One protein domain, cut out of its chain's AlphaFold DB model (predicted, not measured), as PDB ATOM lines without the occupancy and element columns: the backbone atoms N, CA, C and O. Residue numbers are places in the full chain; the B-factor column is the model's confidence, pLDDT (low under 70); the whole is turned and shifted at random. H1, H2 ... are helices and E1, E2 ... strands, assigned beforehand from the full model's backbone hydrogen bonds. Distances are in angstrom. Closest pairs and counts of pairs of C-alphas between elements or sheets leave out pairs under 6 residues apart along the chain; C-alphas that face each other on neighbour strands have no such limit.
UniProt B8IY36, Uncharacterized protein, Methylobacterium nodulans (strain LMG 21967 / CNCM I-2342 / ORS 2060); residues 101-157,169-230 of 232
ATOM      1  N   HIS A 101     -47.951  10.473  19.601       84.31
ATOM      2  CA  HIS A 101     -47.809  11.918  19.445       84.31
ATOM      3  C   HIS A 101     -48.591  12.673  20.504       84.31
ATOM      4  O   HIS A 101     -48.013  13.556  21.116       84.31
ATOM      5  N   ARG A 102     -49.812  12.250  20.841       85.06
ATOM      6  CA  ARG A 102     -50.554  12.821  21.976       85.06
ATOM      7  C   ARG A 102     -49.764  12.769  23.274       85.06
ATOM      8  O   ARG A 102     -49.772  13.742  24.021       85.06
ATOM      9  N   LEU A 103     -49.070  11.660  23.546       88.81
ATOM     10  CA  LEU A 103     -48.194  11.587  24.716       88.81
ATOM     11  C   LEU A 103     -47.040  12.592  24.609       88.81
ATOM     12  O   LEU A 103     -46.726  13.248  25.596       88.81
ATOM     13  N   SER A 104     -46.411  12.719  23.438       87.50
ATOM     14  CA  SER A 104     -45.369  13.732  23.227       87.50
ATOM     15  C   SER A 104     -45.885  15.148  23.423       87.50
ATOM     16  O   SER A 104     -45.324  15.855  24.243       87.50
ATOM     17  N   ASP A 105     -46.980  15.525  22.770       87.38
ATOM     18  CA  ASP A 105     -47.566  16.862  22.865       87.38
ATOM     19  C   ASP A 105     -47.924  17.199  24.321       87.38
ATOM     20  O   ASP A 105     -47.644  18.298  24.808       87.38
ATOM     21  N   ALA A 106     -48.489  16.229  25.052       86.44
ATOM     22  CA  ALA A 106     -48.778  16.378  26.472       86.44
ATOM     23  C   ALA A 106     -47.503  16.604  27.296       86.44
ATOM     24  O   ALA A 106     -47.479  17.499  28.137       86.44
ATOM     25  N   LEU A 107     -46.448  15.812  27.063       86.81
ATOM     26  CA  LEU A 107     -45.174  15.926  27.777       86.81
ATOM     27  C   LEU A 107     -44.411  17.202  27.423       86.81
ATOM     28  O   LEU A 107     -43.819  17.805  28.315       86.81
ATOM     29  N   ASP A 108     -44.446  17.633  26.167       85.62
ATOM     30  CA  ASP A 108     -43.819  18.868  25.700       85.62
ATOM     31  C   ASP A 108     -44.478  20.077  26.364       85.62
ATOM     32  O   ASP A 108     -43.776  20.950  26.891       85.62
ATOM     33  N   GLY A 109     -45.814  20.058  26.451       83.88
ATOM     34  CA  GLY A 109     -46.619  21.063  27.140       83.88
ATOM     35  C   GLY A 109     -46.352  21.180  28.645       83.88
ATOM     36  O   GLY A 109     -46.609  22.238  29.209       83.88
ATOM     37  N   VAL A 110     -45.806  20.139  29.288       79.94
ATOM     38  CA  VAL A 110     -45.414  20.158  30.714       79.94
ATOM     39  C   VAL A 110     -43.904  19.993  30.934       79.94
ATOM     40  O   VAL A 110     -43.441  19.724  32.047       79.94
ATOM     41  N   SER A 111     -43.103  20.089  29.871       78.00
ATOM     42  CA  SER A 111     -41.688  19.700  29.908       78.00
ATOM     43  C   SER A 111     -40.867  20.585  30.849       78.00
ATOM     44  O   SER A 111     -39.945  20.108  31.518       78.00
ATOM     45  N   ALA A 112     -41.214  21.870  30.961       78.81
ATOM     46  CA  ALA A 112     -40.570  22.802  31.880       78.81
ATOM     47  C   ALA A 112     -40.863  22.442  33.345       78.81
ATOM     48  O   ALA A 112     -39.959  22.440  34.183       78.81
ATOM     49  N   GLU A 113     -42.103  22.073  33.645       78.69
ATOM     50  CA  GLU A 113     -42.576  21.652  34.957       78.69
ATOM     51  C   GLU A 113     -41.947  20.323  35.366       78.69
ATOM     52  O   GLU A 113     -41.508  20.194  36.511       78.69
ATOM     53  N   ILE A 114     -41.841  19.367  34.434       73.56
ATOM     54  CA  ILE A 114     -41.148  18.088  34.641       73.56
ATOM     55  C   ILE A 114     -39.676  18.343  34.972       73.56
ATOM     56  O   ILE A 114     -39.189  17.861  35.997       73.56
ATOM     57  N   ARG A 115     -38.969  19.144  34.161       73.75
ATOM     58  CA  ARG A 115     -37.563  19.498  34.421       73.75
ATOM     59  C   ARG A 115     -37.402  20.160  35.789       73.75
ATOM     60  O   ARG A 115     -36.548  19.754  36.577       73.75
ATOM     61  N   ALA A 116     -38.259  21.124  36.117       70.62
ATOM     62  CA  ALA A 116     -38.237  21.800  37.409       70.62
ATOM     63  C   ALA A 116     -38.553  20.848  38.578       70.62
ATOM     64  O   ALA A 116     -37.956  20.971  39.646       70.62
ATOM     65  N   ALA A 117     -39.467  19.889  38.404       71.62
ATOM     66  CA  ALA A 117     -39.790  18.885  39.415       71.62
ATOM     67  C   ALA A 117     -38.623  17.921  39.664       71.62
ATOM     68  O   ALA A 117     -38.315  17.647  40.824       71.62
ATOM     69  N   ILE A 118     -37.934  17.471  38.611       66.69
ATOM     70  CA  ILE A 118     -36.729  16.638  38.723       66.69
ATOM     71  C   ILE A 118     -35.623  17.407  39.447       66.69
ATOM     72  O   ILE A 118     -35.077  16.901  40.424       66.69
ATOM     73  N   LEU A 119     -35.346  18.651  39.042       62.94
ATOM     74  CA  LEU A 119     -34.350  19.497  39.708       62.94
ATOM     75  C   LEU A 119     -34.695  19.714  41.184       62.94
ATOM     76  O   LEU A 119     -33.829  19.571  42.040       62.94
ATOM     77  N   ARG A 120     -35.966  19.973  41.515       64.44
ATOM     78  CA  ARG A 120     -36.423  20.080  42.910       64.44
ATOM     79  C   ARG A 120     -36.306  18.767  43.683       64.44
ATOM     80  O   ARG A 120     -36.018  18.821  44.868       64.44
ATOM     81  N   GLY A 121     -36.530  17.616  43.053       61.06
ATOM     82  CA  GLY A 121     -36.380  16.304  43.689       61.06
ATOM     83  C   GLY A 121     -34.919  15.923  43.942       61.06
ATOM     84  O   GLY A 121     -34.612  15.335  44.976       61.06
ATOM     85  N   VAL A 122     -34.016  16.297  43.031       59.47
ATOM     86  CA  VAL A 122     -32.562  16.133  43.189       59.47
ATOM     87  C   VAL A 122     -32.009  17.106  44.241       59.47
ATOM     88  O   VAL A 122     -31.124  16.737  45.008       59.47
ATOM     89  N   LEU A 123     -32.542  18.332  44.308       52.75
ATOM     90  CA  LEU A 123     -32.028  19.419  45.154       52.75
ATOM     91  C   LEU A 123     -32.821  19.658  46.456       52.75
ATOM     92  O   LEU A 123     -32.437  20.512  47.253       52.75
ATOM     93  N   GLY A 124     -33.925  18.950  46.703       47.28
ATOM     94  CA  GLY A 124     -34.870  19.279  47.775       47.28
ATOM     95  C   GLY A 124     -35.631  18.078  48.342       47.28
ATOM     96  O   GLY A 124     -35.971  17.123  47.649       47.28
ATOM     97  N   LYS A 125     -35.897  18.124  49.655       53.00
ATOM     98  CA  LYS A 125     -36.514  17.031  50.426       53.00
ATOM     99  C   LYS A 125     -37.958  16.736  49.991       53.00
ATOM    100  O   LYS A 125     -38.790  17.636  49.886       53.00
ATOM    101  N   ARG A 126     -38.239  15.433  49.848       52.81
ATOM    102  CA  ARG A 126     -39.547  14.810  49.581       52.81
ATOM    103  C   ARG A 126     -40.650  15.372  50.487       52.81
ATOM    104  O   ARG A 126     -40.541  15.299  51.710       52.81
ATOM    105  N   ARG A 127     -41.744  15.851  49.890       54.09
ATOM    106  CA  ARG A 127     -43.032  16.039  50.576       54.09
ATOM    107  C   ARG A 127     -44.039  14.989  50.117       54.09
ATOM    108  O   ARG A 127     -43.902  14.435  49.031       54.09
ATOM    109  N   ALA A 128     -44.994  14.728  51.012       55.69
ATOM    110  CA  ALA A 128     -46.083  13.766  50.886       55.69
ATOM    111  C   ALA A 128     -46.722  13.786  49.491       55.69
ATOM    112  O   ALA A 128     -46.918  14.853  48.908       55.69
ATOM    113  N   GLY A 129     -46.990  12.587  48.970       55.25
ATOM    114  CA  GLY A 129     -47.401  12.383  47.587       55.25
ATOM    115  C   GLY A 129     -48.673  13.162  47.243       55.25
ATOM    116  O   GLY A 129     -49.616  13.151  48.037       55.25
ATOM    117  N   PRO A 130     -48.719  13.833  46.081       55.50
ATOM    118  CA  PRO A 130     -49.953  14.433  45.608       55.50
ATOM    119  C   PRO A 130     -50.981  13.331  45.322       55.50
ATOM    120  O   PRO A 130     -50.648  12.273  44.784       55.50
ATOM    121  N   ALA A 131     -52.229  13.598  45.696       64.81
ATOM    122  CA  ALA A 131     -53.380  12.908  45.139       64.81
ATOM    123  C   ALA A 131     -53.901  13.753  43.969       64.81
ATOM    124  O   ALA A 131     -54.078  14.963  44.116       64.81
ATOM    125  N   PHE A 132     -54.104  13.133  42.813       75.88
ATOM    126  CA  PHE A 132     -54.583  13.787  41.599       75.88
ATOM    127  C   PHE A 132     -55.748  12.994  41.007       75.88
ATOM    128  O   PHE A 132     -55.705  11.766  40.958       75.88
ATOM    129  N   GLU A 133     -56.774  13.705  40.542       77.69
ATOM    130  CA  GLU A 133     -57.916  13.129  39.835       77.69
ATOM    131  C   GLU A 133     -58.097  13.845  38.490       77.69
ATOM    132  O   GLU A 133     -58.164  15.074  38.440       77.69
ATOM    133  N   LEU A 134     -58.201  13.069  37.410       79.31
ATOM    134  CA  LEU A 134     -58.521  13.534  36.062       79.31
ATOM    135  C   LEU A 134     -59.796  12.852  35.575       79.31
ATOM    136  O   LEU A 134     -59.982  11.649  35.761       79.31
ATOM    137  N   ARG A 135     -60.661  13.612  34.907       81.00
ATOM    138  CA  ARG A 135     -61.888  13.105  34.287       81.00
ATOM    139  C   ARG A 135     -61.778  13.244  32.780       81.00
ATOM    140  O   ARG A 135     -61.461  14.328  32.294       81.00
ATOM    141  N   VAL A 136     -62.030  12.155  32.064       75.75
ATOM    142  CA  VAL A 136     -62.004  12.109  30.600       75.75
ATOM    143  C   VAL A 136     -63.244  11.353  30.147       75.75
ATOM    144  O   VAL A 136     -63.323  10.140  30.315       75.75
ATOM    145  N   ASP A 137     -64.216  12.079  29.598       77.38
ATOM    146  CA  ASP A 137     -65.513  11.527  29.188       77.38
ATOM    147  C   ASP A 137     -66.205  10.730  30.323       77.38
ATOM    148  O   ASP A 137     -66.501  11.303  31.376       77.38
ATOM    149  N   ARG A 138     -66.443   9.421  30.147       76.00
ATOM    150  CA  ARG A 138     -67.023   8.526  31.168       76.00
ATOM    151  C   ARG A 138     -65.988   7.956  32.141       76.00
ATOM    152  O   ARG A 138     -66.374   7.350  33.141       76.00
ATOM    153  N   ALA A 139     -64.698   8.176  31.881       80.38
ATOM    154  CA  ALA A 139     -63.609   7.622  32.664       80.38
ATOM    155  C   ALA A 139     -63.119   8.576  33.766       80.38
ATOM    156  O   ALA A 139     -62.966   9.788  33.573       80.38
ATOM    157  N   ARG A 140     -62.787   8.002  34.924       84.94
ATOM    158  CA  ARG A 140     -62.090   8.681  36.024       84.94
ATOM    159  C   ARG A 140     -60.714   8.065  36.225       84.94
ATOM    160  O   ARG A 140     -60.613   6.868  36.474       84.94
ATOM    161  N   VAL A 141     -59.673   8.892  36.198       84.88
ATOM    162  CA  VAL A 141     -58.291   8.515  36.515       84.88
ATOM    163  C   VAL A 141     -57.930   9.088  37.880       84.88
ATOM    164  O   VAL A 141     -58.027  10.292  38.089       84.88
ATOM    165  N   SER A 142     -57.515   8.240  38.813       83.69
ATOM    166  CA  SER A 142     -57.076   8.630  40.159       83.69
ATOM    167  C   SER A 142     -55.626   8.214  40.366       83.69
ATOM    168  O   SER A 142     -55.275   7.079  40.053       83.69
ATOM    169  N   VAL A 143     -54.793   9.099  40.910       81.50
ATOM    170  CA  VAL A 143     -53.387   8.834  41.248       81.50
ATOM    171  C   VAL A 143     -53.157   9.223  42.702       81.50
ATOM    172  O   VAL A 143     -53.434  10.356  43.084       81.50
ATOM    173  N   ILE A 144     -52.656   8.296  43.515       77.69
ATOM    174  CA  ILE A 144     -52.312   8.528  44.923       77.69
ATOM    175  C   ILE A 144     -50.906   7.985  45.163       77.69
ATOM    176  O   ILE A 144     -50.681   6.770  45.174       77.69
ATOM    177  N   GLY A 145     -49.949   8.894  45.360       76.81
ATOM    178  CA  GLY A 145     -48.538   8.522  45.422       76.81
ATOM    179  C   GLY A 145     -48.093   7.897  44.099       76.81
ATOM    180  O   GLY A 145     -48.152   8.548  43.062       76.81
ATOM    181  N   GLU A 146     -47.661   6.637  44.134       80.62
ATOM    182  CA  GLU A 146     -47.278   5.883  42.931       80.62
ATOM    183  C   GLU A 146     -48.397   4.981  42.397       80.62
ATOM    184  O   GLU A 146     -48.243   4.387  41.333       80.62
ATOM    185  N   SER A 147     -49.510   4.847  43.118       82.38
ATOM    186  CA  SER A 147     -50.626   3.988  42.718       82.38
ATOM    187  C   SER A 147     -51.627   4.757  41.874       82.38
ATOM    188  O   SER A 147     -51.846   5.951  42.096       82.38
ATOM    189  N   TRP A 148     -52.271   4.069  40.937       89.06
ATOM    190  CA  TRP A 148     -53.292   4.667  40.091       89.06
ATOM    191  C   TRP A 148     -54.434   3.703  39.761       89.06
ATOM    192  O   TRP A 148     -54.254   2.482  39.759       89.06
ATOM    193  N   TRP A 149     -55.598   4.278  39.452       88.12
ATOM    194  CA  TRP A 149     -56.816   3.579  39.043       88.12
ATOM    195  C   TRP A 149     -57.496   4.323  37.890       88.12
ATOM    196  O   TRP A 149     -57.549   5.553  37.901       88.12
ATOM    197  N   ILE A 150     -58.028   3.585  36.918       85.56
ATOM    198  CA  ILE A 150     -58.879   4.088  35.837       85.56
ATOM    199  C   ILE A 150     -60.203   3.342  35.920       85.56
ATOM    200  O   ILE A 150     -60.255   2.131  35.718       85.56
ATOM    201  N   ASP A 151     -61.260   4.075  36.212       86.00
ATOM    202  CA  ASP A 151     -62.630   3.585  36.245       86.00
ATOM    203  C   ASP A 151     -63.317   4.047  34.957       86.00
ATOM    204  O   ASP A 151     -63.611   5.233  34.815       86.00
ATOM    205  N   LEU A 152     -63.470   3.137  33.987       80.69
ATOM    206  CA  LEU A 152     -63.933   3.446  32.625       80.69
ATOM    207  C   LEU A 152     -65.414   3.860  32.550       80.69
ATOM    208  O   LEU A 152     -65.820   4.465  31.561       80.69
ATOM    209  N   ASP A 153     -66.193   3.582  33.598       77.69
ATOM    210  CA  ASP A 153     -67.642   3.808  33.653       77.69
ATOM    211  C   ASP A 153     -68.059   4.590  34.914       77.69
ATOM    212  O   ASP A 153     -69.175   4.449  35.419       77.69
ATOM    213  N   ALA A 154     -67.163   5.437  35.426       74.25
ATOM    214  CA  ALA A 154     -67.298   6.119  36.714       74.25
ATOM    215  C   ALA A 154     -68.489   7.097  36.807       74.25
ATOM    216  O   ALA A 154     -68.903   7.460  37.914       74.25
ATOM    217  N   PHE A 155     -69.022   7.565  35.672       64.56
ATOM    218  CA  PHE A 155     -70.040   8.621  35.609       64.56
ATOM    219  C   PHE A 155     -71.240   8.208  34.739       64.56
ATOM    220  O   PHE A 155     -71.097   7.446  33.781       64.56
ATOM    221  N   PRO A 156     -72.467   8.636  35.093       57.75
ATOM    222  CA  PRO A 156     -73.621   7.747  35.040       57.75
ATOM    223  C   PRO A 156     -73.998   7.278  33.628       57.75
ATOM    224  O   PRO A 156     -73.989   8.022  32.644       57.75
ATOM    225  N   ALA A 157     -74.409   6.010  33.538       52.50
ATOM    226  CA  ALA A 157     -75.428   5.613  32.573       52.50
ATOM    227  C   ALA A 157     -76.718   6.369  32.935       52.50
ATOM    228  O   ALA A 157     -77.066   6.470  34.112       52.50
ATOM    229  N   SER A 169     -67.734  -2.612  36.234       57.59
ATOM    230  CA  SER A 169     -66.847  -1.495  35.904       57.59
ATOM    231  C   SER A 169     -65.463  -2.057  35.600       57.59
ATOM    232  O   SER A 169     -64.823  -2.639  36.486       57.59
ATOM    233  N   ARG A 170     -65.004  -1.933  34.350       68.56
ATOM    234  CA  ARG A 170     -63.662  -2.372  33.953       68.56
ATOM    235  C   ARG A 170     -62.657  -1.414  34.581       68.56
ATOM    236  O   ARG A 170     -62.268  -0.418  33.982       68.56
ATOM    237  N   THR A 171     -62.299  -1.696  35.826       78.06
ATOM    238  CA  THR A 171     -61.321  -0.908  36.565       78.06
ATOM    239  C   THR A 171     -59.933  -1.401  36.193       78.06
ATOM    240  O   THR A 171     -59.612  -2.573  36.396       78.06
ATOM    241  N   LEU A 172     -59.107  -0.511  35.654       85.56
ATOM    242  CA  LEU A 172     -57.678  -0.750  35.473       85.56
ATOM    243  C   LEU A 172     -56.943  -0.152  36.667       85.56
ATOM    244  O   LEU A 172     -57.293   0.927  37.137       85.56
ATOM    245  N   SER A 173     -55.916  -0.827  37.158       87.38
ATOM    246  CA  SER A 173     -55.105  -0.311  38.258       87.38
ATOM    247  C   SER A 173     -53.660  -0.728  38.106       87.38
ATOM    248  O   SER A 173     -53.380  -1.805  37.578       87.38
ATOM    249  N   GLY A 174     -52.752   0.082  38.631       86.38
ATOM    250  CA  GLY A 174     -51.337  -0.237  38.608       86.38
ATOM    251  C   GLY A 174     -50.511   0.679  39.491       86.38
ATOM    252  O   GLY A 174     -51.026   1.453  40.301       86.38
ATOM    253  N   ARG A 175     -49.193   0.558  39.333       83.31
ATOM    254  CA  ARG A 175     -48.201   1.380  40.021       83.31
ATOM    255  C   ARG A 175     -47.215   1.980  39.038       83.31
ATOM    256  O   ARG A 175     -46.875   1.354  38.036       83.31
ATOM    257  N   GLY A 176     -46.730   3.168  39.367       85.06
ATOM    258  CA  GLY A 176     -45.714   3.892  38.622       85.06
ATOM    259  C   GLY A 176     -46.271   4.663  37.427       85.06
ATOM    260  O   GLY A 176     -47.199   4.233  36.738       85.06
ATOM    261  N   LEU A 177     -45.641   5.808  37.161       85.38
ATOM    262  CA  LEU A 177     -45.993   6.709  36.066       85.38
ATOM    263  C   LEU A 177     -45.850   6.044  34.688       85.38
ATOM    264  O   LEU A 177     -46.704   6.239  33.831       85.38
ATOM    265  N   ILE A 178     -44.806   5.233  34.483       90.06
ATOM    266  CA  ILE A 178     -44.558   4.562  33.194       90.06
ATOM    267  C   ILE A 178     -45.732   3.646  32.828       90.06
ATOM    268  O   ILE A 178     -46.250   3.728  31.718       90.06
ATOM    269  N   ASN A 179     -46.194   2.826  33.775       89.19
ATOM    270  CA  ASN A 179     -47.323   1.924  33.551       89.19
ATOM    271  C   ASN A 179     -48.633   2.691  33.347       89.19
ATOM    272  O   ASN A 179     -49.423   2.319  32.483       89.19
ATOM    273  N   LEU A 180     -48.849   3.778  34.100       89.06
ATOM    274  CA  LEU A 180     -50.021   4.637  33.912       89.06
ATOM    275  C   LEU A 180     -50.074   5.200  32.488       89.06
ATOM    276  O   LEU A 180     -51.091   5.078  31.813       89.06
ATOM    277  N   LEU A 181     -48.977   5.798  32.017       90.38
ATOM    278  CA  LEU A 181     -48.904   6.389  30.680       90.38
ATOM    279  C   LEU A 181     -49.014   5.326  29.580       90.38
ATOM    280  O   LEU A 181     -49.713   5.548  28.594       90.38
ATOM    281  N   ALA A 182     -48.392   4.158  29.763       89.50
ATOM    282  CA  ALA A 182     -48.508   3.044  28.825       89.50
ATOM    283  C   ALA A 182     -49.971   2.605  28.650       89.50
ATOM    284  O   ALA A 182     -50.434   2.423  27.525       89.50
ATOM    285  N   VAL A 183     -50.723   2.515  29.751       88.69
ATOM    286  CA  VAL A 183     -52.147   2.151  29.745       88.69
ATOM    287  C   VAL A 183     -53.009   3.262  29.143       88.69
ATOM    288  O   VAL A 183     -53.844   2.989  28.283       88.69
ATOM    289  N   LEU A 184     -52.804   4.516  29.558       87.56
ATOM    290  CA  LEU A 184     -53.604   5.651  29.087       87.56
ATOM    291  C   LEU A 184     -53.473   5.873  27.581       87.56
ATOM    292  O   LEU A 184     -54.466   6.173  26.921       87.56
ATOM    293  N   TYR A 185     -52.266   5.727  27.039       89.00
ATOM    294  CA  TYR A 185     -51.986   6.030  25.638       89.00
ATOM    295  C   TYR A 185     -51.882   4.787  24.748       89.00
ATOM    296  O   TYR A 185     -51.800   4.934  23.529       89.00
ATOM    297  N   GLY A 186     -51.900   3.576  25.313       87.75
ATOM    298  CA  GLY A 186     -51.774   2.335  24.544       87.75
ATOM    299  C   GLY A 186     -50.413   2.214  23.855       87.75
ATOM    300  O   GLY A 186     -50.339   1.816  22.694       87.75
ATOM    301  N   ILE A 187     -49.348   2.621  24.548       87.81
ATOM    302  CA  ILE A 187     -47.970   2.664  24.037       87.81
ATOM    303  C   ILE A 187     -47.103   1.701  24.865       87.81
ATOM    304  O   ILE A 187     -47.289   1.646  26.082       87.81
ATOM    305  N   PRO A 188     -46.127   0.988  24.262       89.81
ATOM    306  CA  PRO A 188     -45.143   0.201  25.007       89.81
ATOM    307  C   PRO A 188     -44.412   1.013  26.087       89.81
ATOM    308  O   PRO A 188     -44.156   2.209  25.927       89.81
ATOM    309  N   ARG A 189     -44.029   0.370  27.191       91.38
ATOM    310  CA  ARG A 189     -43.410   1.044  28.343       91.38
ATOM    311  C   ARG A 189     -42.025   1.584  28.005       91.38
ATOM    312  O   ARG A 189     -41.691   2.684  28.439       91.38
ATOM    313  N   GLY A 190     -41.255   0.866  27.191       87.56
ATOM    314  CA  GLY A 190     -39.977   1.341  26.656       87.56
ATOM    315  C   GLY A 190     -40.112   2.663  25.894       87.56
ATOM    316  O   GLY A 190     -39.346   3.603  26.113       87.56
ATOM    317  N   ASP A 191     -41.161   2.791  25.081       89.19
ATOM    318  CA  ASP A 191     -41.433   4.015  24.325       89.19
ATOM    319  C   ASP A 191     -41.875   5.166  25.237       89.19
ATOM    320  O   ASP A 191     -41.507   6.318  25.000       89.19
ATOM    321  N   VAL A 192     -42.638   4.872  26.296       90.31
ATOM    322  CA  VAL A 192     -42.981   5.857  27.334       90.31
ATOM    323  C   VAL A 192     -41.716   6.383  28.016       90.31
ATOM    324  O   VAL A 192     -41.578   7.594  28.186       90.31
ATOM    325  N   VAL A 193     -40.774   5.498  28.372       89.94
ATOM    326  CA  VAL A 193     -39.484   5.889  28.967       89.94
ATOM    327  C   VAL A 193     -38.729   6.835  28.043       89.94
ATOM    328  O   VAL A 193     -38.297   7.899  28.487       89.94
ATOM    329  N   MET A 194     -38.619   6.501  26.758       90.19
ATOM    330  CA  MET A 194     -37.914   7.362  25.811       90.19
ATOM    331  C   MET A 194     -38.571   8.728  25.638       90.19
ATOM    332  O   MET A 194     -37.867   9.732  25.567       90.19
ATOM    333  N   ARG A 195     -39.906   8.806  25.642       89.06
ATOM    334  CA  ARG A 195     -40.619  10.091  25.568       89.06
ATOM    335  C   ARG A 195     -40.410  10.945  26.813       89.06
ATOM    336  O   ARG A 195     -40.195  12.147  26.690       89.06
ATOM    337  N   LEU A 196     -40.395  10.334  27.998       88.31
ATOM    338  CA  LEU A 196     -40.045  11.033  29.238       88.31
ATOM    339  C   LEU A 196     -38.600  11.552  29.198       88.31
ATOM    340  O   LEU A 196     -38.360  12.708  29.541       88.31
ATOM    341  N   LEU A 197     -37.645  10.732  28.747       86.38
ATOM    342  CA  LEU A 197     -36.247  11.150  28.592       86.38
ATOM    343  C   LEU A 197     -36.104  12.285  27.577       86.38
ATOM    344  O   LEU A 197     -35.391  13.247  27.846       86.38
ATOM    345  N   HIS A 198     -36.812  12.209  26.451       85.81
ATOM    346  CA  HIS A 198     -36.814  13.253  25.431       85.81
ATOM    347  C   HIS A 198     -37.375  14.578  25.957       85.81
ATOM    348  O   HIS A 198     -36.768  15.620  25.736       85.81
ATOM    349  N   ALA A 199     -38.471  14.550  26.723       85.56
ATOM    350  CA  ALA A 199     -39.041  15.755  27.328       85.56
ATOM    351  C   ALA A 199     -38.062  16.442  28.306       85.56
ATOM    352  O   ALA A 199     -38.054  17.668  28.455       85.56
ATOM    353  N   VAL A 200     -37.210  15.659  28.973       81.94
ATOM    354  CA  VAL A 200     -36.198  16.173  29.908       81.94
ATOM    355  C   VAL A 200     -34.931  16.636  29.186       81.94
ATOM    356  O   VAL A 200     -34.370  17.664  29.562       81.94
ATOM    357  N   ALA A 201     -34.501  15.910  28.154       82.31
ATOM    358  CA  ALA A 201     -33.287  16.167  27.385       82.31
ATOM    359  C   ALA A 201     -33.552  16.049  25.868       82.31
ATOM    360  O   ALA A 201     -33.180  15.046  25.244       82.31
ATOM    361  N   PRO A 202     -34.185  17.067  25.252       81.12
ATOM    362  CA  PRO A 202     -34.469  17.052  23.822       81.12
ATOM    363  C   PRO A 202     -33.177  16.950  23.004       81.12
ATOM    364  O   PRO A 202     -32.185  17.612  23.307       81.12
ATOM    365  N   GLY A 203     -33.182  16.114  21.965       79.62
ATOM    366  CA  GLY A 203     -32.040  15.949  21.056       79.62
ATOM    367  C   GLY A 203     -30.857  15.139  21.605       79.62
ATOM    368  O   GLY A 203     -29.866  14.981  20.902       79.62
ATOM    369  N   ALA A 204     -30.948  14.590  22.821       82.94
ATOM    370  CA  ALA A 204     -29.877  13.777  23.405       82.94
ATOM    371  C   ALA A 204     -29.718  12.383  22.764       82.94
ATOM    372  O   ALA A 204     -28.729  11.701  23.027       82.94
ATOM    373  N   PHE A 205     -30.678  11.951  21.941       79.94
ATOM    374  CA  PHE A 205     -30.728  10.606  21.370       79.94
ATOM    375  C   PHE A 205     -31.010  10.674  19.870       79.94
ATOM    376  O   PHE A 205     -31.929  11.377  19.444       79.94
ATOM    377  N   ASP A 206     -30.245   9.920  19.084       82.44
ATOM    378  CA  ASP A 206     -30.560   9.658  17.682       82.44
ATOM    379  C   ASP A 206     -31.580   8.508  17.543       82.44
ATOM    380  O   ASP A 206     -32.022   7.907  18.527       82.44
ATOM    381  N   ALA A 207     -31.979   8.199  16.306       75.00
ATOM    382  CA  ALA A 207     -32.983   7.171  16.034       75.00
ATOM    383  C   ALA A 207     -32.550   5.752  16.458       75.00
ATOM    384  O   ALA A 207     -33.405   4.955  16.846       75.00
ATOM    385  N   SER A 208     -31.251   5.426  16.403       74.88
ATOM    386  CA  SER A 208     -30.744   4.105  16.815       74.88
ATOM    387  C   SER A 208     -30.733   3.996  18.334       74.88
ATOM    388  O   SER A 208     -31.300   3.059  18.896       74.88
ATOM    389  N   GLY A 209     -30.183   5.013  19.003       81.00
ATOM    390  CA  GLY A 209     -30.162   5.109  20.457       81.00
ATOM    391  C   GLY A 209     -31.567   5.081  21.053       81.00
ATOM    392  O   GLY A 209     -31.779   4.456  22.090       81.00
ATOM    393  N   TRP A 210     -32.553   5.670  20.370       86.31
ATOM    394  CA  TRP A 210     -33.952   5.571  20.780       86.31
ATOM    395  C   TRP A 210     -34.450   4.125  20.835       86.31
ATOM    396  O   TRP A 210     -35.041   3.714  21.834       86.31
ATOM    397  N   LEU A 211     -34.232   3.350  19.770       81.81
ATOM    398  CA  LEU A 211     -34.698   1.965  19.695       81.81
ATOM    399  C   LEU A 211     -34.001   1.072  20.720       81.81
ATOM    400  O   LEU A 211     -34.664   0.293  21.403       81.81
ATOM    401  N   GLU A 212     -32.683   1.207  20.849       82.31
ATOM    402  CA  GLU A 212     -31.881   0.406  21.772       82.31
ATOM    403  C   GLU A 212     -32.284   0.649  23.228       82.31
ATOM    404  O   GLU A 212     -32.539  -0.301  23.973       82.31
ATOM    405  N   ILE A 213     -32.402   1.917  23.633       83.94
ATOM    406  CA  ILE A 213     -32.766   2.273  25.007       83.94
ATOM    407  C   ILE A 213     -34.235   1.924  25.284       83.94
ATOM    408  O   ILE A 213     -34.523   1.397  26.359       83.94
ATOM    409  N   SER A 214     -35.150   2.141  24.328       87.12
ATOM    410  CA  SER A 214     -36.561   1.735  24.459       87.12
ATOM    411  C   SER A 214     -36.680   0.227  24.705       87.12
ATOM    412  O   SER A 214     -37.288  -0.199  25.689       87.12
ATOM    413  N   ALA A 215     -36.025  -0.594  23.878       81.12
ATOM    414  CA  ALA A 215     -36.048  -2.049  24.019       81.12
ATOM    415  C   ALA A 215     -35.405  -2.519  25.336       81.12
ATOM    416  O   ALA A 215     -35.947  -3.386  26.025       81.12
ATOM    417  N   ALA A 216     -34.273  -1.923  25.724       85.25
ATOM    418  CA  ALA A 216     -33.610  -2.235  26.987       85.25
ATOM    419  C   ALA A 216     -34.475  -1.872  28.204       85.25
ATOM    420  O   ALA A 216     -34.508  -2.624  29.186       85.25
ATOM    421  N   ALA A 217     -35.186  -0.743  28.140       87.38
ATOM    422  CA  ALA A 217     -36.106  -0.303  29.176       87.38
ATOM    423  C   ALA A 217     -37.295  -1.262  29.314       87.38
ATOM    424  O   ALA A 217     -37.568  -1.705  30.429       87.38
ATOM    425  N   GLU A 218     -37.940  -1.644  28.206       89.81
ATOM    426  CA  GLU A 218     -39.033  -2.629  28.213       89.81
ATOM    427  C   GLU A 218     -38.579  -3.940  28.865       89.81
ATOM    428  O   GLU A 218     -39.142  -4.361  29.876       89.81
ATOM    429  N   ALA A 219     -37.470  -4.510  28.384       84.56
ATOM    430  CA  ALA A 219     -36.936  -5.763  28.907       84.56
ATOM    431  C   ALA A 219     -36.560  -5.664  30.398       84.56
ATOM    432  O   ALA A 219     -36.671  -6.633  31.150       84.56
ATOM    433  N   SER A 220     -36.088  -4.500  30.859       86.88
ATOM    434  CA  SER A 220     -35.793  -4.289  32.278       86.88
ATOM    435  C   SER A 220     -37.045  -4.244  33.145       86.88
ATOM    436  O   SER A 220     -36.975  -4.676  34.297       86.88
ATOM    437  N   ILE A 221     -38.147  -3.691  32.644       85.31
ATOM    438  CA  ILE A 221     -39.409  -3.625  33.382       85.31
ATOM    439  C   ILE A 221     -40.035  -5.022  33.440       85.31
ATOM    440  O   ILE A 221     -40.379  -5.477  34.526       85.31
ATOM    441  N   GLU A 222     -40.065  -5.750  32.322       87.00
ATOM    442  CA  GLU A 222     -40.556  -7.135  32.269       87.00
ATOM    443  C   GLU A 222     -39.837  -8.051  33.266       87.00
ATOM    444  O   GLU A 222     -40.476  -8.819  33.985       87.00
ATOM    445  N   ARG A 223     -38.505  -7.935  33.374       86.31
ATOM    446  CA  ARG A 223     -37.727  -8.694  34.366       86.31
ATOM    447  C   ARG A 223     -38.109  -8.359  35.808       86.31
ATOM    448  O   ARG A 223     -38.102  -9.255  36.649       86.31
ATOM    449  N   ARG A 224     -38.406  -7.090  36.109       84.31
ATOM    450  CA  ARG A 224     -38.825  -6.671  37.458       84.31
ATOM    451  C   ARG A 224     -40.197  -7.238  37.802       84.31
ATOM    452  O   ARG A 224     -40.334  -7.844  38.859       84.31
ATOM    453  N   ASP A 225     -41.154  -7.125  36.887       82.06
ATOM    454  CA  ASP A 225     -42.511  -7.643  37.087       82.06
ATOM    455  C   ASP A 225     -42.512  -9.173  37.264       82.06
ATOM    456  O   ASP A 225     -43.203  -9.705  38.133       82.06
ATOM    457  N   ALA A 226     -41.685  -9.891  36.493       82.31
ATOM    458  CA  ALA A 226     -41.520 -11.338  36.631       82.31
ATOM    459  C   ALA A 226     -40.873 -11.740  37.972       82.31
ATOM    460  O   ALA A 226     -41.244 -12.755  38.561       82.31
ATOM    461  N   GLY A 227     -39.925 -10.939  38.472       71.00
ATOM    462  CA  GLY A 227     -39.262 -11.165  39.759       71.00
ATOM    463  C   GLY A 227     -40.164 -10.916  40.971       71.00
ATOM    464  O   GLY A 227     -40.080 -11.647  41.954       71.00
ATOM    465  N   GLU A 228     -41.070  -9.938  40.899       58.47
ATOM    466  CA  GLU A 228     -42.059  -9.681  41.958       58.47
ATOM    467  C   GLU A 228     -43.162 -10.757  42.020       58.47
ATOM    468  O   GLU A 228     -43.754 -10.979  43.078       58.47
ATOM    469  N   GLY A 229     -43.411 -11.476  40.918       51.16
ATOM    470  CA  GLY A 229     -44.368 -12.587  40.848       51.16
ATOM    471  C   GLY A 229     -43.873 -13.923  41.425       51.16
ATOM    472  O   GLY A 229     -44.695 -14.787  41.717       51.16
ATOM    473  N   GLY A 230     -42.558 -14.099  41.609       42.59
ATOM    474  CA  GLY A 230     -41.941 -15.341  42.107       42.59
ATOM    475  C   GLY A 230     -41.706 -15.401  43.622       42.59
ATOM    476  O   GLY A 230     -41.186 -16.398  44.115       42.59
TER     477      GLY A 230
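AT A GLANCE: This is residues 101 to 157 and 169 to 230 of the 232 residues of an uncharacterized protein of Methylobacterium nodulans (strain LMG 21967 / CNCM I-2342 / ORS 2060) (UniProt B8IY36). What shape appears first? A sheet of four strands, E1 to E4, makes one end of the longest axis and a cluster of helices the other, with H3 between, over one face of the sheet, and no named helix over the other face. In the cluster H4 is in the middle, touched by H1, H2, H3 and H5, mostly crossed; residues 223 to 230, the end of H5 included, stick out, as do residues 119 to 127. What is it made of? The printed part has 119 residues, with elements in the order H1 H2 E1 E2 E3 E4 H3 H4 H5, and its class is mixed, helices and strands; the sheet's order is E1 E2 E3 E4, antiparallel throughout. It is only just compact, close to loose, with a radius of gyration of the C-alphas of 15.8 A and spans of 47 by 34 by 31 A.

HOW THE PARTS SIT: What do the first helices meet? H1, residues 101 to 109, touches the hub H4, residues 189 to 200, at a shallow tilt of 30 degrees, the same way; the closest C-alphas are those of Asp 108 and Ala 199, 5.9 A apart. H2, residues 111 to 123, touches H4 with its residues 111 to 115 alone, about perpendicular at 87 degrees, the closest C-alphas being those of Ser 111 and Ala 199, 5.4 A apart. H1 and H2 meet only through their link. How do the strands pair? E1, residues 131 to 136, and E2, residues 139 to 144, form a hairpin, with N 134 and O 141 within hydrogen-bond range at 2.9 A. E2 and E3, residues 147 to 151, form the next, with N 142 and O 149 at 2.8 A, and E1 E2 E3 are a meander, each strand the antiparallel neighbour of the one before. E3 is also antiparallel to E4, residues 171 to 175, with N 150 and O 172 at 2.8 A. What is on the sheet? H3, residues 177 to 185, is on it at a height of 9.4 A, over E3 and only just over E4, where 3 of its C-alphas fall, and runs along the strands. H3 touches H4 about perpendicular at 73 degrees, the closest C-alphas being those of Ala 182 and Arg 189, 5.5 A apart. H1 and H3 only just touch, with 3 pairs of C-alphas within 8 A, the closest those of Leu 103 and Tyr 185 at 6.8 A. Where is the last helix? H5, residues 207 to 229, touches residues 189 to 194 of H4 alone, at a steep tilt of 55 degrees, opposite ways; the closest C-alphas are those of Gly 190 and Ser 214, 4.1 A apart. H5 and H3 are apart. In H1, H2, H3, H4 and H5 every O i to N i+4 pair is within hydrogen-bond range.

IN THESE COORDINATES: Where does the printed part begin and end? H1 starts at C-alpha 101, (-47.809, 11.918, 19.445), and H5 ends at C-alpha 229, (-44.368, -12.587, 40.848). How long are the elements? H5 measures 33.7 A from first to last C-alpha, H2 18.1 A, H4 16.8 A, and H1 and H3 12.0 A each. E1 measures 16.9 A, E2 16.7 A, E3 13.6 A and E4 13.8 A.

THE WHOLE: How far does it reach? The two C-alphas farthest apart are those of Ala 157 and Asp 206, at 47.4 A. Is it unbroken? Residues 158 to 168 are not printed, and C-alphas 157 and 169 are 11.6 A apart across the cut; of the links that are printed whole, none is long. Where is the model unsure? The pLDDT is under 70 at residues 118 to 131, 155 to 157, 169 to 170 and 228 to 230, against a mean of 78.6 of the printed part.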